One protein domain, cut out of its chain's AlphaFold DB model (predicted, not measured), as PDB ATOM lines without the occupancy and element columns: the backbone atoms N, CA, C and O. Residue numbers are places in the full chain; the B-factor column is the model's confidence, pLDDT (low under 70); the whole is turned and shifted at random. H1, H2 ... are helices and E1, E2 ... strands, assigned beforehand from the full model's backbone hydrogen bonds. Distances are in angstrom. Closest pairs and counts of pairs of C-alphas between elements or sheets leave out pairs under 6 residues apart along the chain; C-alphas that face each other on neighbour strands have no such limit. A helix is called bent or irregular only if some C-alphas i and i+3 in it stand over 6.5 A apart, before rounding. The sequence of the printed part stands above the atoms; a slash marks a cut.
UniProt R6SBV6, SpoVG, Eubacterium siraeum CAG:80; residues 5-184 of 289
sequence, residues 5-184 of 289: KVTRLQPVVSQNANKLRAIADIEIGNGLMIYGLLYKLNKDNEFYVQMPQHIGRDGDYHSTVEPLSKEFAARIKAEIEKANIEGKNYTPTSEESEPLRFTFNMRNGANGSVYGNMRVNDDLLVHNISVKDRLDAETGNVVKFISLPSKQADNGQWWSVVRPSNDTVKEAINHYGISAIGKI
ATOM      1  N   LYS A   5     -31.657 -92.677 220.614       96.81
ATOM      2  CA  LYS A   5     -31.821 -92.153 219.258       96.81
ATOM      3  C   LYS A   5     -32.226 -93.281 218.330       96.81
ATOM      4  O   LYS A   5     -31.535 -94.292 218.257       96.81
ATOM      5  N   VAL A   6     -33.303 -93.109 217.573       97.38
ATOM      6  CA  VAL A   6     -33.654 -94.050 216.502       97.38
ATOM      7  C   VAL A   6     -32.735 -93.801 215.309       97.38
ATOM      8  O   VAL A   6     -32.661 -92.700 214.773       97.38
ATOM      9  N   THR A   7     -31.998 -94.829 214.902       95.50
ATOM     10  CA  THR A   7     -31.019 -94.747 213.801       95.50
ATOM     11  C   THR A   7     -31.535 -95.376 212.517       95.50
ATOM     12  O   THR A   7     -31.142 -94.980 211.421       95.50
ATOM     13  N   ARG A   8     -32.458 -96.331 212.644       95.06
ATOM     14  CA  ARG A   8     -33.217 -96.894 211.536       95.06
ATOM     15  C   ARG A   8     -34.597 -97.279 212.037       95.06
ATOM     16  O   ARG A   8     -34.722 -97.887 213.096       95.06
ATOM     17  N   LEU A   9     -35.613 -96.981 211.240       94.38
ATOM     18  CA  LEU A   9     -36.962 -97.481 211.442       94.38
ATOM     19  C   LEU A   9     -37.482 -98.012 210.109       94.38
ATOM     20  O   LEU A   9     -37.528 -97.283 209.120       94.38
ATOM     21  N   GLN A  10     -37.851 -99.287 210.081       91.81
ATOM     22  CA  GLN A  10     -38.448 -99.934 208.923       91.81
ATOM     23  C   GLN A  10     -39.905-100.281 209.242       91.81
ATOM     24  O   GLN A  10     -40.148-101.249 209.971       91.81
ATOM     25  N   PRO A  11     -40.880 -99.523 208.713       87.75
ATOM     26  CA  PRO A  11     -42.289 -99.875 208.823       87.75
ATOM     27  C   PRO A  11     -42.565-101.224 208.159       87.75
ATOM     28  O   PRO A  11     -42.058-101.516 207.073       87.75
ATOM     29  N   VAL A  12     -43.391-102.046 208.798       84.06
ATOM     30  CA  VAL A  12     -43.814-103.342 208.263       84.06
ATOM     31  C   VAL A  12     -45.202-103.179 207.661       84.06
ATOM     32  O   VAL A  12     -46.208-103.143 208.366       84.06
ATOM     33  N   VAL A  13     -45.248-103.080 206.334       66.81
ATOM     34  CA  VAL A  13     -46.495-102.989 205.568       66.81
ATOM     35  C   VAL A  13     -46.991-104.412 205.295       66.81
ATOM     36  O   VAL A  13     -46.697-104.999 204.261       66.81
ATOM     37  N   SER A  14     -47.683-105.011 206.264       59.97
ATOM     38  CA  SER A  14     -48.307-106.333 206.116       59.97
ATOM     39  C   SER A  14     -49.828-106.203 206.136       59.97
ATOM     40  O   SER A  14     -50.386-105.692 207.102       59.97
ATOM     41  N   GLN A  15     -50.492-106.726 205.098       48.97
ATOM     42  CA  GLN A  15     -51.955-106.876 205.029       48.97
ATOM     43  C   GLN A  15     -52.491-108.031 205.900       48.97
ATOM     44  O   GLN A  15     -53.697-108.141 206.088       48.97
ATOM     45  N   ASN A  16     -51.613-108.865 206.473       49.34
ATOM     46  CA  ASN A  16     -51.991-109.962 207.367       49.34
ATOM     47  C   ASN A  16     -51.684-109.641 208.834       49.34
ATOM     48  O   ASN A  16     -50.765-108.873 209.122       49.34
ATOM     49  N   ALA A  17     -52.458-110.275 209.725       51.97
ATOM     50  CA  ALA A  17     -52.700-110.054 211.161       51.97
ATOM     51  C   ALA A  17     -51.487-109.998 212.120       51.97
ATOM     52  O   ALA A  17     -51.624-110.220 213.326       51.97
ATOM     53  N   ASN A  18     -50.287-109.706 211.631       63.28
ATOM     54  CA  ASN A  18     -49.126-109.552 212.474       63.28
ATOM     55  C   ASN A  18     -49.230-108.227 213.237       63.28
ATOM     56  O   ASN A  18     -49.358-107.140 212.667       63.28
ATOM     57  N   LYS A  19     -49.163-108.312 214.565       85.06
ATOM     58  CA  LYS A  19     -49.178-107.140 215.451       85.06
ATOM     59  C   LYS A  19     -47.912-106.285 215.333       85.06
ATOM     60  O   LYS A  19     -47.815-105.266 216.001       85.06
ATOM     61  N   LEU A  20     -46.951-106.693 214.505       90.00
ATOM     62  CA  LEU A  20     -45.737-105.952 214.182       90.00
ATOM     63  C   LEU A  20     -46.049-104.713 213.340       90.00
ATOM     64  O   LEU A  20     -46.890-104.750 212.444       90.00
ATOM     65  N   ARG A  21     -45.392-103.602 213.665       89.44
ATOM     66  CA  ARG A  21     -45.631-102.288 213.054       89.44
ATOM     67  C   ARG A  21     -44.357-101.711 212.472       89.44
ATOM     68  O   ARG A  21     -44.374-101.223 211.349       89.44
ATOM     69  N   ALA A  22     -43.249-101.845 213.190       92.50
ATOM     70  CA  ALA A  22     -41.941-101.464 212.687       92.50
ATOM     71  C   ALA A  22     -40.829-102.310 213.312       92.50
ATOM     72  O   ALA A  22     -40.989-102.881 214.394       92.50
ATOM     73  N   ILE A  23     -39.696-102.355 212.621       93.62
ATOM     74  CA  ILE A  23     -38.420-102.831 213.152       93.62
ATOM     75  C   ILE A  23     -37.532-101.604 213.341       93.62
ATOM     76  O   ILE A  23     -37.359-100.824 212.404       93.62
ATOM     77  N   ALA A  24     -37.000-101.422 214.544       96.44
ATOM     78  CA  ALA A  24     -36.188-100.274 214.916       96.44
ATOM     79  C   ALA A  24     -34.765-100.697 215.289       96.44
ATOM     80  O   ALA A  24     -34.556-101.719 215.943       96.44
ATOM     81  N   ASP A  25     -33.801 -99.857 214.933       97.19
ATOM     82  CA  ASP A  25     -32.466 -99.872 215.511       97.19
ATOM     83  C   ASP A  25     -32.234 -98.553 216.230       97.19
ATOM     84  O   ASP A  25     -32.578 -97.480 215.717       97.19
ATOM     85  N   ILE A  26     -31.615 -98.622 217.399       97.69
ATOM     86  CA  ILE A  26     -31.392 -97.460 218.253       97.69
ATOM     87  C   ILE A  26     -29.918 -97.311 218.602       97.69
ATOM     88  O   ILE A  26     -29.174 -98.288 218.638       97.69
ATOM     89  N   GLU A  27     -29.514 -96.084 218.887       97.31
ATOM     90  CA  GLU A  27     -28.280 -95.749 219.578       97.31
ATOM     91  C   GLU A  27     -28.626 -95.287 220.994       97.31
ATOM     92  O   GLU A  27     -29.537 -94.483 221.189       97.31
ATOM     93  N   ILE A  28     -27.904 -95.809 221.978       96.44
ATOM     94  CA  ILE A  28     -28.023 -95.449 223.386       96.44
ATOM     95  C   ILE A  28     -26.736 -94.761 223.823       96.44
ATOM     96  O   ILE A  28     -25.633 -95.241 223.535       96.44
ATOM     97  N   GLY A  29     -26.871 -93.652 224.546       94.81
ATOM     98  CA  GLY A  29     -25.732 -92.999 225.184       94.81
ATOM     99  C   GLY A  29     -24.713 -92.404 224.215       94.81
ATOM    100  O   GLY A  29     -23.549 -92.281 224.585       94.81
ATOM    101  N   ASN A  30     -25.111 -92.127 222.966       93.25
ATOM    102  CA  ASN A  30     -24.219 -91.724 221.867       93.25
ATOM    103  C   ASN A  30     -23.017 -92.671 221.661       93.25
ATOM    104  O   ASN A  30     -21.918 -92.233 221.313       93.25
ATOM    105  N   GLY A  31     -23.192 -93.965 221.942       94.56
ATOM    106  CA  GLY A  31     -22.063 -94.894 221.939       94.56
ATOM    107  C   GLY A  31     -22.392 -96.362 221.720       94.56
ATOM    108  O   GLY A  31     -21.510 -97.121 221.314       94.56
ATOM    109  N   LEU A  32     -23.630 -96.797 221.970       96.88
ATOM    110  CA  LEU A  32     -24.004 -98.205 221.869       96.88
ATOM    111  C   LEU A  32     -25.208 -98.396 220.952       96.88
ATOM    112  O   LEU A  32     -26.315 -97.976 221.265       96.88
ATOM    113  N   MET A  33     -25.004 -99.081 219.835       97.88
ATOM    114  CA  MET A  33     -26.073 -99.409 218.903       97.88
ATOM    115  C   MET A  33     -26.724-100.742 219.261       97.88
ATOM    116  O   MET A  33     -26.028-101.711 219.586       97.88
ATOM    117  N   ILE A  34     -28.042-100.810 219.107       97.75
ATOM    118  CA  ILE A  34     -28.863-101.990 219.369       97.75
ATOM    119  C   ILE A  34     -29.788-102.224 218.179       97.75
ATOM    120  O   ILE A  34     -30.520-101.324 217.767       97.75
ATOM    121  N   TYR A  35     -29.749-103.437 217.633       95.75
ATOM    122  CA  TYR A  35     -30.424-103.795 216.387       95.75
ATOM    123  C   TYR A  35     -31.647-104.666 216.597       95.75
ATOM    124  O   TYR A  35     -31.616-105.624 217.372       95.75
ATOM    125  N   GLY A  36     -32.672-104.420 215.783       92.75
ATOM    126  CA  GLY A  36     -33.802-105.329 215.627       92.75
ATOM    127  C   GLY A  36     -34.788-105.306 216.788       92.75
ATOM    128  O   GLY A  36     -35.340-106.352 217.130       92.75
ATOM    129  N   LEU A  37     -35.013-104.134 217.382       96.19
ATOM    130  CA  LEU A  37     -36.140-103.908 218.281       96.19
ATOM    131  C   LEU A  37     -37.434-104.017 217.471       96.19
ATOM    132  O   LEU A  37     -37.500-103.562 216.327       96.19
ATOM    133  N   LEU A  38     -38.474-104.606 218.054       94.31
ATOM    134  CA  LEU A  38     -39.759-104.767 217.379       94.31
ATOM    135  C   LEU A  38     -40.804-103.872 218.029       94.31
ATOM    136  O   LEU A  38     -41.090-104.008 219.216       94.31
ATOM    137  N   TYR A  39     -41.419-103.001 217.241       94.44
ATOM    138  CA  TYR A  39     -42.530-102.163 217.675       94.44
ATOM    139  C   TYR A  39     -43.854-102.837 217.306       94.44
ATOM    140  O   TYR A  39     -44.107-103.099 216.125       94.44
ATOM    141  N   LYS A  40     -44.663-103.207 218.306       92.69
ATOM    142  CA  LYS A  40     -45.790-104.145 218.151       92.69
ATOM    143  C   LYS A  40     -47.015-103.720 218.965       92.69
ATOM    144  O   LYS A  40     -46.885-102.980 219.929       92.69
ATOM    145  N   LEU A  41     -48.190-104.244 218.611       90.31
ATOM    146  CA  LEU A  41     -49.405-104.182 219.432       90.31
ATOM    147  C   LEU A  41     -49.523-105.402 220.357       90.31
ATOM    148  O   LEU A  41     -49.226-106.531 219.952       90.31
ATOM    149  N   ASN A  42     -49.974-105.197 221.592       89.50
ATOM    150  CA  ASN A  42     -50.297-106.273 222.532       89.50
ATOM    151  C   ASN A  42     -51.720-106.836 222.278       89.50
ATOM    152  O   ASN A  42     -52.296-106.667 221.199       89.50
ATOM    153  N   LYS A  43     -52.270-107.621 223.216       86.56
ATOM    154  CA  LYS A  43     -53.644-108.162 223.119       86.56
ATOM    155  C   LYS A  43     -54.719-107.081 223.212       86.56
ATOM    156  O   LYS A  43     -55.723-107.213 222.522       86.56
ATOM    157  N   ASP A  44     -54.419-106.001 223.913       90.12
ATOM    158  CA  ASP A  44     -55.313-104.880 224.198       90.12
ATOM    159  C   ASP A  44     -55.158-103.726 223.190       90.12
ATOM    160  O   ASP A  44     -55.696-102.641 223.379       90.12
ATOM    161  N   ASN A  45     -54.443-103.964 222.080       86.62
ATOM    162  CA  ASN A  45     -54.111-102.972 221.051       86.62
ATOM    163  C   ASN A  45     -53.297-101.771 221.559       86.62
ATOM    164  O   ASN A  45     -53.305-100.709 220.939       86.62
ATOM    165  N   GLU A  46     -52.521-101.956 222.621       90.81
ATOM    166  CA  GLU A  46     -51.530-100.982 223.059       90.81
ATOM    167  C   GLU A  46     -50.174-101.275 222.424       90.81
ATOM    168  O   GLU A  46     -49.751-102.430 222.280       90.81
ATOM    169  N   PHE A  47     -49.475-100.210 222.046       91.44
ATOM    170  CA  PHE A  47     -48.139-100.318 221.491       91.44
ATOM    171  C   PHE A  47     -47.104-100.635 222.570       91.44
ATOM    172  O   PHE A  47     -47.105-100.056 223.655       91.44
ATOM    173  N   TYR A  48     -46.166-101.514 222.240       94.25
ATOM    174  CA  TYR A  48     -45.002-101.814 223.061       94.25
ATOM    175  C   TYR A  48     -43.775-102.088 222.190       94.25
ATOM    176  O   TYR A  48     -43.875-102.368 220.990       94.25
ATOM    177  N   VAL A  49     -42.604-102.016 222.821       96.25
ATOM    178  CA  VAL A  49     -41.324-102.354 222.203       96.25
ATOM    179  C   VAL A  49     -40.831-103.670 222.783       96.25
ATOM    180  O   VAL A  49     -40.645-103.800 223.989       96.25
ATOM    181  N   GLN A  50     -40.611-104.647 221.912       95.12
ATOM    182  CA  GLN A  50     -39.931-105.888 222.245       95.12
ATOM    183  C   GLN A  50     -38.435-105.703 221.982       95.12
ATOM    184  O   GLN A  50     -38.023-105.413 220.854       95.12
ATOM    185  N   MET A  51     -37.630-105.872 223.028       96.19
ATOM    186  CA  MET A  51     -36.171-105.848 222.922       96.19
ATOM    187  C   MET A  51     -35.648-107.082 222.173       96.19
ATOM    188  O   MET A  51     -36.356-108.090 222.086       96.19
ATOM    189  N   PRO A  52     -34.413-107.048 221.639       94.75
ATOM    190  CA  PRO A  52     -33.817-108.207 220.991       94.75
ATOM    191  C   PRO A  52     -33.729-109.404 221.943       94.75
ATOM    192  O   PRO A  52     -33.291-109.276 223.088       94.75
ATOM    193  N   GLN A  53     -34.105-110.577 221.439       92.25
ATOM    194  CA  GLN A  53     -34.143-111.842 222.173       92.25
ATOM    195  C   GLN A  53     -33.364-112.930 221.427       92.25
ATOM    196  O   GLN A  53     -33.075-112.794 220.234       92.25
ATOM    197  N   HIS A  54     -33.031-114.008 222.129       86.38
ATOM    198  CA  HIS A  54     -32.473-115.239 221.574       86.38
ATOM    199  C   HIS A  54     -33.206-116.452 222.149       86.38
ATOM    200  O   HIS A  54     -33.754-116.382 223.245       86.38
ATOM    201  N   ILE A  55     -33.215-117.555 221.404       83.38
ATOM    202  CA  ILE A  55     -33.768-118.826 221.877       83.38
ATOM    203  C   ILE A  55     -32.703-119.512 222.737       83.38
ATOM    204  O   ILE A  55     -31.558-119.680 222.302       83.38
ATOM    205  N   GLY A  56     -33.062-119.848 223.971       80.12
ATOM    206  CA  GLY A  56     -32.235-120.611 224.892       80.12
ATOM    207  C   GLY A  56     -32.210-122.095 224.534       80.12
ATOM    208  O   GLY A  56     -32.912-122.569 223.642       80.12
ATOM    209  N   ARG A  57     -31.373-122.865 225.233       76.81
ATOM    210  CA  ARG A  57     -31.329-124.331 225.049       76.81
ATOM    211  C   ARG A  57     -32.595-125.033 225.540       76.81
ATOM    212  O   ARG A  57     -32.862-126.148 225.119       76.81
ATOM    213  N   ASP A  58     -33.325-124.370 226.424       85.00
ATOM    214  CA  ASP A  58     -34.659-124.730 226.903       85.00
ATOM    215  C   ASP A  58     -35.750-124.536 225.836       85.00
ATOM    216  O   ASP A  58     -36.871-124.991 226.022       85.00
ATOM    217  N   GLY A  59     -35.429-123.897 224.705       84.38
ATOM    218  CA  GLY A  59     -36.398-123.554 223.666       84.38
ATOM    219  C   GLY A  59     -37.168-122.262 223.952       84.38
ATOM    220  O   GLY A  59     -37.924-121.814 223.087       84.38
ATOM    221  N   ASP A  60     -36.935-121.631 225.105       89.75
ATOM    222  CA  ASP A  60     -37.597-120.394 225.506       89.75
ATOM    223  C   ASP A  60     -36.868-119.156 224.980       89.75
ATOM    224  O   ASP A  60     -35.678-119.168 224.658       89.75
ATOM    225  N   TYR A  61     -37.600-118.046 224.880       87.38
ATOM    226  CA  TYR A  61     -37.039-116.767 224.457       87.38
ATOM    227  C   TYR A  61     -36.475-115.999 225.651       87.38
ATOM    228  O   TYR A  61     -37.211-115.587 226.545       87.38
ATOM    229  N   HIS A  62     -35.178-115.711 225.597       89.06
ATOM    230  CA  HIS A  62     -34.458-114.929 226.595       89.06
ATOM    231  C   HIS A  62     -34.055-113.571 226.032       89.06
ATOM    232  O   HIS A  62     -33.663-113.445 224.868       89.06
ATOM    233  N   SER A  63     -34.118-112.533 226.863       90.56
ATOM    234  CA  SER A  63     -33.660-111.195 226.489       90.56
ATOM    235  C   SER A  63     -32.159-111.195 226.207       90.56
ATOM    236  O   SER A  63     -31.345-111.614 227.024       90.56
ATOM    237  N   THR A  64     -31.775-110.701 225.033       94.69
ATOM    238  CA  THR A  64     -30.373-110.387 224.721       94.69
ATOM    239  C   THR A  64     -30.006-109.019 225.287       94.69
ATOM    240  O   THR A  64     -28.875-108.793 225.710       94.69
ATOM    241  N   VAL A  65     -30.980-108.110 225.311       96.88
ATOM    242  CA  VAL A  65     -30.867-106.773 225.882       96.88
ATOM    243  C   VAL A  65     -32.113-106.490 226.714       96.88
ATOM    244  O   VAL A  65     -33.225-106.744 226.254       96.88
ATOM    245  N   GLU A  66     -31.932-105.924 227.901       95.62
ATOM    246  CA  GLU A  66     -33.008-105.598 228.832       95.62
ATOM    247  C   GLU A  66     -32.840-104.171 229.394       95.62
ATOM    248  O   GLU A  66     -31.766-103.844 229.908       95.62
ATOM    249  N   PRO A  67     -33.863-103.298 229.313       96.81
ATOM    250  CA  PRO A  67     -33.896-102.065 230.089       96.81
ATOM    251  C   PRO A  67     -34.118-102.391 231.569       96.81
ATOM    252  O   PRO A  67     -35.026-103.135 231.923       96.81
ATOM    253  N   LEU A  68     -33.315-101.796 232.443       95.38
ATOM    254  CA  LEU A  68     -33.314-102.102 233.876       95.38
ATOM    255  C   LEU A  68     -34.359-101.319 234.678       95.38
ATOM    256  O   LEU A  68     -34.555-101.578 235.866       95.38
ATOM    257  N   SER A  69     -35.043-100.367 234.042       95.19
ATOM    258  CA  SER A  69     -36.109 -99.586 234.659       95.19
ATOM    259  C   SER A  69     -37.289 -99.395 233.707       95.19
ATOM    260  O   SER A  69     -37.143 -99.334 232.482       95.19
ATOM    261  N   LYS A  70     -38.489 -99.257 234.286       95.12
ATOM    262  CA  LYS A  70     -39.707 -98.926 233.530       95.12
ATOM    263  C   LYS A  70     -39.596 -97.563 232.846       95.12
ATOM    264  O   LYS A  70     -40.103 -97.400 231.742       95.12
ATOM    265  N   GLU A  71     -38.921 -96.610 233.486       95.25
ATOM    266  CA  GLU A  71     -38.684 -95.275 232.936       95.25
ATOM    267  C   GLU A  71     -37.833 -95.342 231.666       95.25
ATOM    268  O   GLU A  71     -38.192 -94.761 230.640       95.25
ATOM    269  N   PHE A  72     -36.749 -96.121 231.691       96.19
ATOM    270  CA  PHE A  72     -35.887 -96.266 230.527       96.19
ATOM    271  C   PHE A  72     -36.569 -97.053 229.399       96.19
ATOM    272  O   PHE A  72     -36.486 -96.670 228.233       96.19
ATOM    273  N   ALA A  73     -37.335 -98.097 229.736       96.56
ATOM    274  CA  ALA A  73     -38.172 -98.801 228.765       96.56
ATOM    275  C   ALA A  73     -39.205 -97.864 228.103       96.56
ATOM    276  O   ALA A  73     -39.386 -97.897 226.883       96.56
ATOM    277  N   ALA A  74     -39.847 -96.991 228.889       96.12
ATOM    278  CA  ALA A  74     -40.788 -95.993 228.387       96.12
ATOM    279  C   ALA A  74     -40.102 -94.958 227.483       96.12
ATOM    280  O   ALA A  74     -40.662 -94.595 226.452       96.12
ATOM    281  N   ARG A  75     -38.872 -94.541 227.809       95.81
ATOM    282  CA  ARG A  75     -38.056 -93.664 226.955       95.81
ATOM    283  C   ARG A  75     -37.759 -94.300 225.598       95.81
ATOM    284  O   ARG A  75     -37.956 -93.650 224.576       95.81
ATOM    285  N   ILE A  76     -37.343 -95.570 225.569       97.56
ATOM    286  CA  ILE A  76     -37.114 -96.302 224.310       97.56
ATOM    287  C   ILE A  76     -38.399 -96.340 223.474       97.56
ATOM    288  O   ILE A  76     -38.371 -96.046 222.278       97.56
ATOM    289  N   LYS A  77     -39.530 -96.677 224.105       97.19
ATOM    290  CA  LYS A  77     -40.840 -96.693 223.445       97.19
ATOM    291  C   LYS A  77     -41.204 -95.327 222.866       97.19
ATOM    292  O   LYS A  77     -41.567 -95.269 221.695       97.19
ATOM    293  N   ALA A  78     -41.073 -94.260 223.650       96.62
ATOM    294  CA  ALA A  78     -41.424 -92.906 223.236       96.62
ATOM    295  C   ALA A  78     -40.602 -92.434 222.027       96.62
ATOM    296  O   ALA A  78     -41.160 -91.860 221.097       96.62
ATOM    297  N   GLU A  79     -39.299 -92.725 221.991       97.31
ATOM    298  CA  GLU A  79     -38.444 -92.381 220.846       97.31
ATOM    299  C   GLU A  79     -38.825 -93.141 219.573       97.31
ATOM    300  O   GLU A  79     -38.860 -92.562 218.488       97.31
ATOM    301  N   ILE A  80     -39.156 -94.430 219.691       96.94
ATOM    302  CA  ILE A  80     -39.610 -95.235 218.548       96.94
ATOM    303  C   ILE A  80     -40.985 -94.767 218.060       96.94
ATOM    304  O   ILE A  80     -41.202 -94.668 216.853       96.94
ATOM    305  N   GLU A  81     -41.897 -94.441 218.975       95.19
ATOM    306  CA  GLU A  81     -43.202 -93.852 218.661       95.19
ATOM    307  C   GLU A  81     -43.062 -92.527 217.921       95.19
ATOM    308  O   GLU A  81     -43.663 -92.348 216.859       95.19
ATOM    309  N   LYS A  82     -42.213 -91.636 218.437       95.38
ATOM    310  CA  LYS A  82     -41.890 -90.357 217.809       95.38
ATOM    311  C   LYS A  82     -41.332 -90.562 216.403       95.38
ATOM    312  O   LYS A  82     -41.867 -90.000 215.452       95.38
ATOM    313  N   ALA A  83     -40.330 -91.428 216.242       95.56
ATOM    314  CA  ALA A  83     -39.755 -91.738 214.934       95.56
ATOM    315  C   ALA A  83     -40.779 -92.337 213.959       95.56
ATOM    316  O   ALA A  83     -40.731 -92.068 212.760       95.56
ATOM    317  N   ASN A  84     -41.729 -93.129 214.460       91.62
ATOM    318  CA  ASN A  84     -42.788 -93.715 213.644       91.62
ATOM    319  C   ASN A  84     -43.813 -92.675 213.163       91.62
ATOM    320  O   ASN A  84     -44.358 -92.830 212.073       91.62
ATOM    321  N   ILE A  85     -44.070 -91.627 213.950       91.94
ATOM    322  CA  ILE A  85     -44.974 -90.523 213.590       91.94
ATOM    323  C   ILE A  85     -44.271 -89.518 212.668       91.94
ATOM    324  O   ILE A  85     -44.826 -89.115 211.649       91.94
ATOM    325  N   GLU A  86     -43.046 -89.119 213.012       93.50
ATOM    326  CA  GLU A  86     -42.294 -88.074 212.305       93.50
ATOM    327  C   GLU A  86     -41.628 -88.585 211.018       93.50
ATOM    328  O   GLU A  86     -41.350 -87.809 210.097       93.50
ATOM    329  N   GLY A  87     -41.370 -89.893 210.924       89.62
ATOM    330  CA  GLY A  87     -40.753 -90.526 209.765       89.62
ATOM    331  C   GLY A  87     -39.410 -89.887 209.413       89.62
ATOM    332  O   GLY A  87     -38.473 -89.889 210.207       89.62
ATOM    333  N   LYS A  88     -39.306 -89.320 208.205       88.50
ATOM    334  CA  LYS A  88     -38.072 -88.669 207.726       88.50
ATOM    335  C   LYS A  88     -37.699 -87.403 208.505       88.50
ATOM    336  O   LYS A  88     -36.548 -86.993 208.430       88.50
ATOM    337  N   ASN A  89     -38.644 -86.806 209.226       91.44
ATOM    338  CA  ASN A  89     -38.424 -85.592 210.011       91.44
ATOM    339  C   ASN A  89     -38.038 -85.894 211.465       91.44
ATOM    340  O   ASN A  89     -38.012 -84.976 212.281       91.44
ATOM    341  N   TYR A  90     -37.775 -87.164 211.793       94.00
ATOM    342  CA  TYR A  90     -37.457 -87.576 213.151       94.00
ATOM    343  C   TYR A  90     -36.269 -86.805 213.726       94.00
ATOM    344  O   TYR A  90     -35.175 -86.793 213.153       94.00
ATOM    345  N   THR A  91     -36.483 -86.236 214.908       91.69
ATOM    346  CA  THR A  91     -35.426 -85.652 215.738       91.69
ATOM    347  C   THR A  91     -35.420 -86.318 217.116       91.69
ATOM    348  O   THR A  91     -36.484 -86.459 217.721       91.69
ATOM    349  N   PRO A  92     -34.266 -86.742 217.661       90.19
ATOM    350  CA  PRO A  92     -34.211 -87.299 219.016       90.19
ATOM    351  C   PRO A  92     -34.672 -86.281 220.062       90.19
ATOM    352  O   PRO A  92     -34.475 -85.081 219.888       90.19
ATOM    353  N   THR A  93     -35.263 -86.730 221.173       88.31
ATOM    354  CA  THR A  93     -35.678 -85.802 222.249       88.31
ATOM    355  C   THR A  93     -34.490 -85.179 222.988       88.31
ATOM    356  O   THR A  93     -34.628 -84.103 223.559       88.31
ATOM    357  N   SER A  94     -33.325 -85.833 222.986       85.94
ATOM    358  CA  SER A  94     -32.096 -85.295 223.577       85.94
ATOM    359  C   SER A  94     -30.865 -85.745 222.803       85.94
ATOM    360  O   SER A  94     -30.651 -86.946 222.608       85.94
ATOM    361  N   GLU A  95     -30.023 -84.788 222.420       82.62
ATOM    362  CA  GLU A  95     -28.673 -85.064 221.913       82.62
ATOM    363  C   GLU A  95     -27.663 -85.225 223.055       82.62
ATOM    364  O   GLU A  95     -26.721 -86.013 222.947       82.62
ATOM    365  N   GLU A  96     -27.894 -84.544 224.180       87.62
ATOM    366  CA  GLU A  96     -27.085 -84.694 225.383       87.62
ATOM    367  C   GLU A  96     -27.391 -86.010 226.092       87.62
ATOM    368  O   GLU A  96     -28.536 -86.479 226.136       87.62
ATOM    369  N   SER A  97     -26.346 -86.608 226.657       91.69
ATOM    370  CA  SER A  97     -26.410 -87.904 227.312       91.69
ATOM    371  C   SER A  97     -25.425 -87.977 228.462       91.69
ATOM    372  O   SER A  97     -24.361 -87.358 228.419       91.69
ATOM    373  N   GLU A  98     -25.750 -88.777 229.473       92.44
ATOM    374  CA  GLU A  98     -24.753 -89.144 230.470       92.44
ATOM    375  C   GLU A  98     -23.594 -89.920 229.831       92.44
ATOM    376  O   GLU A  98     -23.816 -90.724 228.921       92.44
ATOM    377  N   PRO A  99     -22.363 -89.767 230.350       92.06
ATOM    378  CA  PRO A  99     -21.255 -90.619 229.955       92.06
ATOM    379  C   PRO A  99     -21.578 -92.103 230.170       92.06
ATOM    380  O   PRO A  99     -22.130 -92.501 231.206       92.06
ATOM    381  N   LEU A 100     -21.183 -92.927 229.200       95.44
ATOM    382  CA  LEU A 100     -21.318 -94.376 229.285       95.44
ATOM    383  C   LEU A 100     -20.375 -94.949 230.347       95.44
ATOM    384  O   LEU A 100     -19.168 -94.704 230.344       95.44
ATOM    385  N   ARG A 101     -20.935 -95.763 231.238       95.00
ATOM    386  CA  ARG A 101     -20.241 -96.499 232.294       95.00
ATOM    387  C   ARG A 101     -20.547 -97.977 232.131       95.00
ATOM    388  O   ARG A 101     -21.708 -98.369 232.086       95.00
ATOM    389  N   PHE A 102     -19.510 -98.803 232.074       95.62
ATOM    390  CA  PHE A 102     -19.660-100.239 231.853       95.62
ATOM    391  C   PHE A 102     -19.275-101.025 233.101       95.62
ATOM    392  O   PHE A 102     -18.183-100.856 233.640       95.62
ATOM    393  N   THR A 103     -20.156-101.924 233.535       92.38
ATOM    394  CA  THR A 103     -19.851-102.909 234.580       92.38
ATOM    395  C   THR A 103     -20.074-104.306 234.032       92.38
ATOM    396  O   THR A 103     -21.067-104.568 233.361       92.38
ATOM    397  N   PHE A 104     -19.162-105.224 234.328       92.94
ATOM    398  CA  PHE A 104     -19.177-106.571 233.771       92.94
ATOM    399  C   PHE A 104     -19.337-107.604 234.880       92.94
ATOM    400  O   PHE A 104     -18.623-107.569 235.881       92.94
ATOM    401  N   ASN A 105     -20.246-108.554 234.678       87.12
ATOM    402  CA  ASN A 105     -20.361-109.748 235.507       87.12
ATOM    403  C   ASN A 105     -19.972-110.956 234.658       87.12
ATOM    404  O   ASN A 105     -20.790-111.485 233.906       87.12
ATOM    405  N   MET A 106     -18.700-111.338 234.761       85.19
ATOM    406  CA  MET A 106     -18.098-112.420 233.985       85.19
ATOM    407  C   MET A 106     -18.044-113.716 234.804       85.19
ATOM    408  O   MET A 106     -17.944-113.702 236.036       85.19
ATOM    409  N   ARG A 107     -18.110-114.854 234.111       78.69
ATOM    410  CA  ARG A 107     -18.003-116.205 234.672       78.69
ATOM    411  C   ARG A 107     -17.298-117.146 233.697       78.69
ATOM    412  O   ARG A 107     -17.350-116.955 232.481       78.69
ATOM    413  N   ASN A 108     -16.678-118.184 234.249       73.19
ATOM    414  CA  ASN A 108     -16.081-119.250 233.457       73.19
ATOM    415  C   ASN A 108     -17.158-120.212 232.957       73.19
ATOM    416  O   ASN A 108     -18.122-120.530 233.657       73.19
ATOM    417  N   GLY A 109     -16.988-120.669 231.726       59.84
ATOM    418  CA  GLY A 109     -17.795-121.692 231.087       59.84
ATOM    419  C   GLY A 109     -17.091-123.031 231.007       59.84
ATOM    420  O   GLY A 109     -16.051-123.286 231.626       59.84
ATOM    421  N   ALA A 110     -17.688-123.922 230.224       51.28
ATOM    422  CA  ALA A 110     -17.009-125.134 229.802       51.28
ATOM    423  C   ALA A 110     -15.788-124.769 228.935       51.28
ATOM    424  O   ALA A 110     -15.793-123.755 228.230       51.28
ATOM    425  N   ASN A 111     -14.745-125.597 229.000       52.53
ATOM    426  CA  ASN A 111     -13.559-125.517 228.138       52.53
ATOM    427  C   ASN A 111     -12.789-124.182 228.204       52.53
ATOM    428  O   ASN A 111     -12.202-123.754 227.216       52.53
ATOM    429  N   GLY A 112     -12.814-123.494 229.350       61.69
ATOM    430  CA  GLY A 112     -12.067-122.243 229.545       61.69
ATOM    431  C   GLY A 112     -12.667-121.015 228.851       61.69
ATOM    432  O   GLY A 112     -12.061-119.946 228.886       61.69
ATOM    433  N   SER A 113     -13.857-121.138 228.252       69.19
ATOM    434  CA  SER A 113     -14.607-119.987 227.741       69.19
ATOM    435  C   SER A 113     -14.981-119.032 228.877       69.19
ATOM    436  O   SER A 113     -15.242-119.462 230.000       69.19
ATOM    437  N   VAL A 114     -15.026-117.730 228.598       81.81
ATOM    438  CA  VAL A 114     -15.470-116.718 229.564       81.81
ATOM    439  C   VAL A 114     -16.637-115.962 228.954       81.81
ATOM    440  O   VAL A 114     -16.554-115.482 227.824       81.81
ATOM    441  N   TYR A 115     -17.735-115.877 229.694       88.06
ATOM    442  CA  TYR A 115     -18.974-115.251 229.248       88.06
ATOM    443  C   TYR A 115     -19.653-114.539 230.410       88.06
ATOM    444  O   TYR A 115     -19.309-114.750 231.573       88.06
ATOM    445  N   GLY A 116     -20.605-113.666 230.117       90.56
ATOM    446  CA  GLY A 116     -21.214-112.855 231.153       90.56
ATOM    447  C   GLY A 116     -22.239-111.876 230.632       90.56
ATOM    448  O   GLY A 116     -22.752-112.011 229.521       90.56
ATOM    449  N   ASN A 117     -22.498-110.875 231.464       94.38
ATOM    450  CA  ASN A 117     -23.383-109.767 231.146       94.38
ATOM    451  C   ASN A 117     -22.623-108.445 231.287       94.38
ATOM    452  O   ASN A 117     -21.765-108.301 232.165       94.38
ATOM    453  N   MET A 118     -22.976-107.478 230.447       97.12
ATOM    454  CA  MET A 118     -22.496-106.102 230.511       97.12
ATOM    455  C   MET A 118     -23.651-105.197 230.921       97.12
ATOM    456  O   MET A 118     -24.651-105.095 230.216       97.12
ATOM    457  N   ARG A 119     -23.503-104.529 232.057       96.94
ATOM    458  CA  ARG A 119     -24.381-103.450 232.492       96.94
ATOM    459  C   ARG A 119     -23.866-102.128 231.930       96.94
ATOM    460  O   ARG A 119     -22.662-101.870 232.002       96.94
ATOM    461  N   VAL A 120     -24.767-101.312 231.396       96.81
ATOM    462  CA  VAL A 120     -24.483 -99.971 230.876       96.81
ATOM    463  C   VAL A 120     -25.242 -98.965 231.733       96.81
ATOM    464  O   VAL A 120     -26.474 -98.941 231.730       96.81
ATOM    465  N   ASN A 121     -24.493 -98.178 232.505       93.50
ATOM    466  CA  ASN A 121     -24.998 -97.356 233.606       93.50
ATOM    467  C   ASN A 121     -25.934 -98.199 234.503       93.50
ATOM    468  O   ASN A 121     -25.662 -99.378 234.745       93.50
ATOM    469  N   ASP A 122     -27.038 -97.622 234.969       90.88
ATOM    470  CA  ASP A 122     -28.130 -98.343 235.629       90.88
ATOM    471  C   ASP A 122     -29.344 -98.537 234.709       90.88
ATOM    472  O   ASP A 122     -30.390 -98.988 235.164       90.88
ATOM    473  N   ASP A 123     -29.182 -98.252 233.414       93.88
ATOM    474  CA  ASP A 123     -30.272 -98.164 232.442       93.88
ATOM    475  C   ASP A 123     -30.458 -99.462 231.636       93.88
ATOM    476  O   ASP A 123     -31.587 -99.824 231.299       93.88
ATOM    477  N   LEU A 124     -29.374-100.188 231.333       96.06
ATOM    478  CA  LEU A 124     -29.408-101.317 230.396       96.06
ATOM    479  C   LEU A 124     -28.551-102.505 230.852       96.06
ATOM    480  O   LEU A 124     -27.436-102.338 231.354       96.06
ATOM    481  N   LEU A 125     -29.034-103.716 230.582       97.31
ATOM    482  CA  LEU A 125     -28.294-104.965 230.697       97.31
ATOM    483  C   LEU A 125     -28.184-105.646 229.331       97.31
ATOM    484  O   LEU A 125     -29.170-105.826 228.621       97.31
ATOM    485  N   VAL A 126     -26.967-106.034 228.963       97.81
ATOM    486  CA  VAL A 126     -26.660-106.810 227.761       97.81
ATOM    487  C   VAL A 126     -26.207-108.197 228.193       97.81
ATOM    488  O   VAL A 126     -25.203-108.343 228.896       97.81
ATOM    489  N   HIS A 127     -26.945-109.215 227.775       94.44
ATOM    490  CA  HIS A 127     -26.695-110.607 228.124       94.44
ATOM    491  C   HIS A 127     -25.789-111.295 227.113       94.44
ATOM    492  O   HIS A 127     -25.722-110.905 225.952       94.44
ATOM    493  N   ASN A 128     -25.162-112.387 227.550       89.00
ATOM    494  CA  ASN A 128     -24.440-113.315 226.680       89.00
ATOM    495  C   ASN A 128     -23.282-112.661 225.903       89.00
ATOM    496  O   ASN A 128     -23.043-112.949 224.728       89.00
ATOM    497  N   ILE A 129     -22.546-111.773 226.573       94.31
ATOM    498  CA  ILE A 129     -21.242-111.332 226.080       94.31
ATOM    499  C   ILE A 129     -20.216-112.439 226.322       94.31
ATOM    500  O   ILE A 129     -20.321-113.198 227.287       94.31
ATOM    501  N   SER A 130     -19.205-112.528 225.467       91.81
ATOM    502  CA  SER A 130     -18.130-113.516 225.606       91.81
ATOM    503  C   SER A 130     -16.765-112.888 225.404       91.81
ATOM    504  O   SER A 130     -16.637-111.837 224.785       91.81
ATOM    505  N   VAL A 131     -15.736-113.532 225.936       91.12
ATOM    506  CA  VAL A 131     -14.346-113.180 225.668       91.12
ATOM    507  C   VAL A 131     -13.858-114.066 224.540       91.12
ATOM    508  O   VAL A 131     -14.004-115.289 224.601       91.12
ATOM    509  N   LYS A 132     -13.275-113.450 223.521       89.06
ATOM    510  CA  LYS A 132     -12.665-114.154 222.400       89.06
ATOM    511  C   LYS A 132     -11.227-113.710 222.223       89.06
ATOM    512  O   LYS A 132     -10.841-112.615 222.628       89.06
ATOM    513  N   ASP A 133     -10.466-114.586 221.597       87.62
ATOM    514  CA  ASP A 133      -9.086-114.351 221.222       87.62
ATOM    515  C   ASP A 133      -9.048-113.900 219.752       87.62
ATOM    516  O   ASP A 133      -9.810-114.393 218.916       87.62
ATOM    517  N   ARG A 134      -8.186-112.936 219.434       86.00
ATOM    518  CA  ARG A 134      -7.939-112.447 218.073       86.00
ATOM    519  C   ARG A 134      -6.441-112.288 217.872       86.00
ATOM    520  O   ARG A 134      -5.762-111.798 218.767       86.00
ATOM    521  N   LEU A 135      -5.939-112.656 216.699       86.19
ATOM    522  CA  LEU A 135      -4.568-112.336 216.319       86.19
ATOM    523  C   LEU A 135      -4.465-110.836 216.027       86.19
ATOM    524  O   LEU A 135      -5.186-110.317 215.173       86.19
ATOM    525  N   ASP A 136      -3.605-110.146 216.759       83.12
ATOM    526  CA  ASP A 136      -3.229-108.776 216.459       83.12
ATOM    527  C   ASP A 136      -2.345-108.761 215.208       83.12
ATOM    528  O   ASP A 136      -1.323-109.448 215.152       83.12
ATOM    529  N   ALA A 137      -2.772-108.025 214.183       82.00
ATOM    530  CA  ALA A 137      -2.087-108.002 212.895       82.00
ATOM    531  C   ALA A 137      -0.765-107.221 212.942       82.00
ATOM    532  O   ALA A 137       0.114-107.482 212.124       82.00
ATOM    533  N   GLU A 138      -0.621-106.285 213.882       83.50
ATOM    534  CA  GLU A 138       0.564-105.438 214.011       83.50
ATOM    535  C   GLU A 138       1.631-106.122 214.861       83.50
ATOM    536  O   GLU A 138       2.806-106.135 214.498       83.50
ATOM    537  N   THR A 139       1.232-106.731 215.981       85.62
ATOM    538  CA  THR A 139       2.188-107.343 216.912       85.62
ATOM    539  C   THR A 139       2.347-108.850 216.725       85.62
ATOM    540  O   THR A 139       3.217-109.444 217.358       85.62
ATOM    541  N   GLY A 140       1.470-109.503 215.953       85.31
ATOM    542  CA  GLY A 140       1.427-110.963 215.809       85.31
ATOM    543  C   GLY A 140       1.020-111.713 217.084       85.31
ATOM    544  O   GLY A 140       1.123-112.938 217.138       85.31
ATOM    545  N   ASN A 141       0.559-111.003 218.119       86.88
ATOM    546  CA  ASN A 141       0.198-111.597 219.405       86.88
ATOM    547  C   ASN A 141      -1.298-111.877 219.469       86.88
ATOM    548  O   ASN A 141      -2.112-111.151 218.904       86.88
ATOM    549  N   VAL A 142      -1.681-112.905 220.217       84.69
ATOM    550  CA  VAL A 142      -3.092-113.151 220.514       84.69
ATOM    551  C   VAL A 142      -3.557-112.173 221.591       84.69
ATOM    552  O   VAL A 142      -3.076-112.206 222.724       84.69
ATOM    553  N   VAL A 143      -4.520-111.322 221.244       86.75
ATOM    554  CA  VAL A 143      -5.168-110.370 222.149       86.75
ATOM    555  C   VAL A 143      -6.590-110.816 222.475       86.75
ATOM    556  O   VAL A 143      -7.304-111.361 221.631       86.75
ATOM    557  N   LYS A 144      -7.019-110.571 223.715       88.88
ATOM    558  CA  LYS A 144      -8.390-110.847 224.162       88.88
ATOM    559  C   LYS A 144      -9.287-109.647 223.891       88.88
ATOM    560  O   LYS A 144      -8.875-108.510 224.101       88.88
ATOM    561  N   PHE A 145     -10.529-109.899 223.500       92.25
ATOM    562  CA  PHE A 145     -11.542-108.861 223.326       92.25
ATOM    563  C   PHE A 145     -12.923-109.338 223.776       92.25
ATOM    564  O   PHE A 145     -13.203-110.539 223.839       92.25
ATOM    565  N   ILE A 146     -13.800-108.382 224.075       95.25
ATOM    566  CA  ILE A 146     -15.204-108.633 224.387       95.25
ATOM    567  C   ILE A 146     -15.995-108.738 223.083       95.25
ATOM    568  O   ILE A 146     -16.151-107.777 222.332       95.25
ATOM    569  N   SER A 147     -16.526-109.927 222.827       94.94
ATOM    570  CA  SER A 147     -17.505-110.192 221.782       94.94
ATOM    571  C   SER A 147     -18.899-109.882 222.322       94.94
ATOM    572  O   SER A 147     -19.412-110.588 223.195       94.94
ATOM    573  N   LEU A 148     -19.517-108.839 221.772       96.38
ATOM    574  CA  LEU A 148     -20.916-108.500 222.024       96.38
ATOM    575  C   LEU A 148     -21.870-109.480 221.311       96.38
ATOM    576  O   LEU A 148     -21.430-110.216 220.419       96.38
ATOM    577  N   PRO A 149     -23.159-109.519 221.697       94.75
ATOM    578  CA  PRO A 149     -24.098-110.499 221.173       94.75
ATOM    579  C   PRO A 149     -24.346-110.329 219.676       94.75
ATOM    580  O   PRO A 149     -24.530-109.222 219.161       94.75
ATOM    581  N   SER A 150     -24.413-111.462 218.988       91.75
ATOM    582  CA  SER A 150     -24.724-111.574 217.567       91.75
ATOM    583  C   SER A 150     -25.705-112.717 217.342       91.75
ATOM    584  O   SER A 150     -25.693-113.693 218.090       91.75
ATOM    585  N   LYS A 151     -26.512-112.625 216.289       87.00
ATOM    586  CA  LYS A 151     -27.426-113.681 215.852       87.00
ATOM    587  C   LYS A 151     -27.059-114.152 214.452       87.00
ATOM    588  O   LYS A 151     -26.667-113.340 213.615       87.00
ATOM    589  N   GLN A 152     -27.202-115.443 214.198       82.44
ATOM    590  CA  GLN A 152     -27.091-115.979 212.851       82.44
ATOM    591  C   GLN A 152     -28.440-115.805 212.144       82.44
ATOM    592  O   GLN A 152     -29.482-116.099 212.724       82.44
ATOM    593  N   ALA A 153     -28.427-115.254 210.935       78.06
ATOM    594  CA  ALA A 153     -29.592-115.216 210.061       78.06
ATOM    595  C   ALA A 153     -29.754-116.560 209.335       78.06
ATOM    596  O   ALA A 153     -28.806-117.342 209.254       78.06
ATOM    597  N   ASP A 154     -30.931-116.796 208.755       77.69
ATOM    598  CA  ASP A 154     -31.269-118.044 208.049       77.69
ATOM    599  C   ASP A 154     -30.300-118.364 206.898       77.69
ATOM    600  O   ASP A 154     -30.066-119.522 206.566       77.69
ATOM    601  N   ASN A 155     -29.677-117.337 206.314       82.88
ATOM    602  CA  ASN A 155     -28.651-117.470 205.278       82.88
ATOM    603  C   ASN A 155     -27.250-117.826 205.826       82.88
ATOM    604  O   ASN A 155     -26.263-117.747 205.097       82.88
ATOM    605  N   GLY A 156     -27.135-118.145 207.118       82.75
ATOM    606  CA  GLY A 156     -25.883-118.476 207.793       82.75
ATOM    607  C   GLY A 156     -25.002-117.274 208.149       82.75
ATOM    608  O   GLY A 156     -24.002-117.458 208.849       82.75
ATOM    609  N   GLN A 157     -25.345-116.051 207.726       86.19
ATOM    610  CA  GLN A 157     -24.569-114.851 208.047       86.19
ATOM    611  C   GLN A 157     -24.811-114.391 209.483       86.19
ATOM    612  O   GLN A 157     -25.932-114.412 209.987       86.19
ATOM    613  N   TRP A 158     -23.754-113.912 210.132       84.56
ATOM    614  CA  TRP A 158     -23.826-113.383 211.487       84.56
ATOM    615  C   TRP A 158     -24.091-111.881 211.483       84.56
ATOM    616  O   TRP A 158     -23.372-111.108 210.856       84.56
ATOM    617  N   TRP A 159     -25.098-111.469 212.245       87.00
ATOM    618  CA  TRP A 159     -25.493-110.080 212.430       87.00
ATOM    619  C   TRP A 159     -25.291-109.675 213.883       87.00
ATOM    620  O   TRP A 159     -25.721-110.374 214.801       87.00
ATOM    621  N   SER A 160     -24.644-108.533 214.108       91.62
ATOM    622  CA  SER A 160     -24.503-107.981 215.458       91.62
ATOM    623  C   SER A 160     -25.869-107.554 215.992       91.62
ATOM    624  O   SER A 160     -26.631-106.898 215.286       91.62
ATOM    625  N   VAL A 161     -26.172-107.913 217.238       94.88
ATOM    626  CA  VAL A 161     -27.352-107.415 217.963       94.88
ATOM    627  C   VAL A 161     -26.991-106.149 218.731       94.88
ATOM    628  O   VAL A 161     -27.787-105.217 218.781       94.88
ATOM    629  N   VAL A 162     -25.772-106.092 219.271       97.19
ATOM    630  CA  VAL A 162     -25.220-104.910 219.940       97.19
ATOM    631  C   VAL A 162     -23.846-104.609 219.353       97.19
ATOM    632  O   VAL A 162     -23.036-105.526 219.196       97.19
ATOM    633  N   ARG A 163     -23.560-103.342 219.037       96.44
ATOM    634  CA  ARG A 163     -22.215-102.903 218.625       96.44
ATOM    635  C   ARG A 163     -21.864-101.537 219.228       96.44
ATOM    636  O   ARG A 163     -22.762-100.711 219.374       96.44
ATOM    637  N   PRO A 164     -20.588-101.263 219.538       97.00
ATOM    638  CA  PRO A 164     -20.151 -99.897 219.814       97.00
ATOM    639  C   PRO A 164     -20.321 -99.038 218.550       97.00
ATOM    640  O   PRO A 164     -20.094 -99.529 217.441       97.00
ATOM    641  N   SER A 165     -20.732 -97.778 218.689       94.38
ATOM    642  CA  SER A 165     -20.887 -96.867 217.546       94.38
ATOM    643  C   SER A 165     -19.559 -96.268 217.072       94.38
ATOM    644  O   SER A 165     -19.471 -95.830 215.928       94.38
ATOM    645  N   ASN A 166     -18.516 -96.307 217.908       94.19
ATOM    646  CA  ASN A 166     -17.175 -95.805 217.606       94.19
ATOM    647  C   ASN A 166     -16.075 -96.599 218.343       94.19
ATOM    648  O   ASN A 166     -16.358 -97.404 219.239       94.19
ATOM    649  N   ASP A 167     -14.816 -96.369 217.964       94.56
ATOM    650  CA  ASP A 167     -13.667 -97.085 218.530       94.56
ATOM    651  C   ASP A 167     -13.393 -96.721 219.993       94.56
ATOM    652  O   ASP A 167     -13.077 -97.612 220.774       94.56
ATOM    653  N   THR A 168     -13.637 -95.479 220.420       94.94
ATOM    654  CA  THR A 168     -13.487 -95.078 221.829       94.94
ATOM    655  C   THR A 168     -14.369 -95.922 222.754       94.94
ATOM    656  O   THR A 168     -13.922 -96.421 223.787       94.94
ATOM    657  N   VAL A 169     -15.631 -96.142 222.374       96.44
ATOM    658  CA  VAL A 169     -16.558 -96.977 223.153       96.44
ATOM    659  C   VAL A 169     -16.143 -98.445 223.108       96.44
ATOM    660  O   VAL A 169     -16.200 -99.142 224.122       96.44
ATOM    661  N   LYS A 170     -15.688 -98.927 221.950       96.00
ATOM    662  CA  LYS A 170     -15.172-100.291 221.789       96.00
ATOM    663  C   LYS A 170     -13.959-100.551 222.684       96.00
ATOM    664  O   LYS A 170     -13.891-101.594 223.332       96.00
ATOM    665  N   GLU A 171     -13.018 -99.616 222.728       94.88
ATOM    666  CA  GLU A 171     -11.836 -99.666 223.586       94.88
ATOM    667  C   GLU A 171     -12.225 -99.645 225.060       94.88
ATOM    668  O   GLU A 171     -11.737-100.484 225.814       94.88
ATOM    669  N   ALA A 172     -13.166 -98.786 225.464       95.31
ATOM    670  CA  ALA A 172     -13.678 -98.762 226.832       95.31
ATOM    671  C   ALA A 172     -14.320-100.104 227.232       95.31
ATOM    672  O   ALA A 172     -13.995-100.657 228.285       95.31
ATOM    673  N   ILE A 173     -15.183-100.671 226.381       96.75
ATOM    674  CA  ILE A 173     -15.804-101.988 226.606       96.75
ATOM    675  C   ILE A 173     -14.728-103.066 226.778       96.75
ATOM    676  O   ILE A 173     -14.802-103.864 227.712       96.75
ATOM    677  N   ASN A 174     -13.713-103.083 225.910       94.75
ATOM    678  CA  ASN A 174     -12.615-104.041 226.013       94.75
ATOM    679  C   ASN A 174     -11.791-103.826 227.285       94.75
ATOM    680  O   ASN A 174     -11.554-104.782 228.017       94.75
ATOM    681  N   HIS A 175     -11.400-102.593 227.596       92.69
ATOM    682  CA  HIS A 175     -10.604-102.272 228.775       92.69
ATOM    683  C   HIS A 175     -11.289-102.743 230.068       92.69
ATOM    684  O   HIS A 175     -10.725-103.533 230.830       92.69
ATOM    685  N   TYR A 176     -12.538-102.322 230.289       92.44
ATOM    686  CA  TYR A 176     -13.286-102.682 231.494       92.44
ATOM    687  C   TYR A 176     -13.689-104.160 231.515       92.44
ATOM    688  O   TYR A 176     -13.624-104.801 232.567       92.44
ATOM    689  N   GLY A 177     -14.065-104.724 230.366       90.31
ATOM    690  CA  GLY A 177     -14.466-106.122 230.265       90.31
ATOM    691  C   GLY A 177     -13.311-107.091 230.503       90.31
ATOM    692  O   GLY A 177     -13.467-108.045 231.264       90.31
ATOM    693  N   ILE A 178     -12.133-106.830 229.927       89.62
ATOM    694  CA  ILE A 178     -10.934-107.646 230.160       89.62
ATOM    695  C   ILE A 178     -10.441-107.489 231.606       89.62
ATOM    696  O   ILE A 178     -10.109-108.489 232.243       89.62
ATOM    697  N   SER A 179     -10.481-106.277 232.177       86.38
ATOM    698  CA  SER A 179     -10.178-106.061 233.603       86.38
ATOM    699  C   SER A 179     -11.087-106.891 234.522       86.38
ATOM    700  O   SER A 179     -10.630-107.461 235.515       86.38
ATOM    701  N   ALA A 180     -12.370-107.034 234.172       83.00
ATOM    702  CA  ALA A 180     -13.311-107.847 234.935       83.00
ATOM    703  C   ALA A 180     -12.989-109.352 234.907       83.00
ATOM    704  O   ALA A 180     -13.325-110.046 235.864       83.00
ATOM    705  N   ILE A 181     -12.290-109.855 233.879       75.56
ATOM    706  CA  ILE A 181     -11.783-111.240 233.856       75.56
ATOM    707  C   ILE A 181     -10.748-111.441 234.965       75.56
ATOM    708  O   ILE A 181     -10.810-112.435 235.681       75.56
ATOM    709  N   GLY A 182      -9.833-110.483 235.154       63.47
ATOM    710  CA  GLY A 182      -8.821-110.539 236.219       63.47
ATOM    711  C   GLY A 182      -9.415-110.541 237.633       63.47
ATOM    712  O   GLY A 182      -8.760-110.971 238.576       63.47
ATOM    713  N   LYS A 183     -10.674-110.101 237.775       60.91
ATOM    714  CA  LYS A 183     -11.447-110.108 239.027       60.91
ATOM    715  C   LYS A 183     -12.294-111.367 239.220       60.91
ATOM    716  O   LYS A 183     -12.916-111.510 240.272       60.91
ATOM    717  N   ILE A 184     -12.349-112.278 238.240       63.28
ATOM    718  CA  ILE A 184     -12.904-113.620 238.448       63.28
ATOM    719  C   ILE A 184     -11.928-114.304 239.402       63.28
ATOM    720  O   ILE A 184     -10.894-114.783 238.959       63.28
TER     721      ILE A 184
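Overview. This is residues 5 to 184 of the 289 residues of the protein "SpoVG" of Eubacterium siraeum CAG:80 (UniProt R6SBV6). Two similar lobes sit side by side, each a strongly twisted antiparallel sheet curled round one helix: E1 to E4 round H1, and E8 to E11 round H2. The lobes are laced together, since the short strand E7, just before H1, joins the sheet of E8 to E11, and E14, just before H2, joins the sheet of E1 to E4; two small hairpins, E5 with E6 and E12 with E13, lie between the lobes. The printed part has 180 residues, with the named elements E1 to E7, H1, E8 to E14 and H2 in that order, and the class is mixed, helices and strands. Both five-stranded sheets are branched and antiparallel. The whole is compact, with a radius of gyration of the C-alphas of 17.7 A and spans of 53 by 40 by 31 A.

Along the chain. E1, residues 5 to 11, begins at C-alpha 5, (-31.821, -92.153, 219.258), and is 16.7 A long. E2, residues 20 to 28, is 22.6 A long and E3, residues 32 to 41, is 26.2 A long. Short strands follow: E4, residues 47 to 50, E5, residues 53 to 55, E6, residues 61 to 63, and E7, residues 65 to 67. H1, residues 70 to 89, measures 27.1 A; it has a kink of 49 degrees near residue 83 and is irregular, with C-alphas 85 and 88 9.2 A apart. E8, residues 102 to 108, is 19.4 A long and E9, residues 114 to 120, 19.1 A. E10, residues 124 to 135, runs 30.6 A from C-alpha 124 at (-29.408, -101.317, 230.396), and E11, residues 142 to 147, runs 14.8 A. Three short strands come next: E12, residues 150 to 152, E13, residues 158 to 160, and E14, residues 162 to 164. H2, residues 167 to 182, is 22.7 A long and ends at C-alpha 182, (-8.821, -110.539, 236.219).

Arrangement. E1 to E4 form a meander, each strand the antiparallel neighbour of the one before. N 7 and O 25 of E1 and E2 are 2.8 A apart, N 24 and O 37 of E2 and E3 2.8 A, and N 40 and O 48 of E3 and E4 2.9 A, within hydrogen-bond range. E3 bends by 56 degrees at residue 35; E4 and E14 lie on one side of it and E2 on the other side, with N 33 and O 163 2.8 A apart. The sheet curls round H1, and the closest C-alphas of E4 and H1, Val 49 and Lys 77, are 5.8 A apart. In the hairpin E5 and E6, N 54 and O 62 are 2.9 A apart. E8 to E11 form the second meander, with N 105 and O 117 2.9 A apart, N 118 and O 126 2.8 A, and N 132 and O 145 2.9 A. E10 bends by 63 degrees at residue 127; E7 and E11 lie on one side of it and E9 on the other side, and N 66 and O 125 are 2.9 A apart. This sheet curls round H2, where the C-alphas of Ile 146 and Asn 174, the closest of E11 and H2, are 5.5 A apart. In the hairpin E12 and E13, N 151 and O 159 are 2.8 A apart. H1 and H2 are apart. Of the O i to N i+4 pairs, 14 of 16 in H1 and 11 of 12 in H2 are within hydrogen-bond range.

Size, cuts and confidence. The C-alphas farthest apart, Asp 44 and Thr 139, are 58.0 A apart. The printed part has no cut. The link from H1 to E8, residues 90 to 101, is long; its C-alphas lie 14 to 21 A from the mean of all C-alphas. The mean pLDDT of the printed part is 88.9, and residues 13 to 18, 109 to 113 and 182 to 184 are under 70.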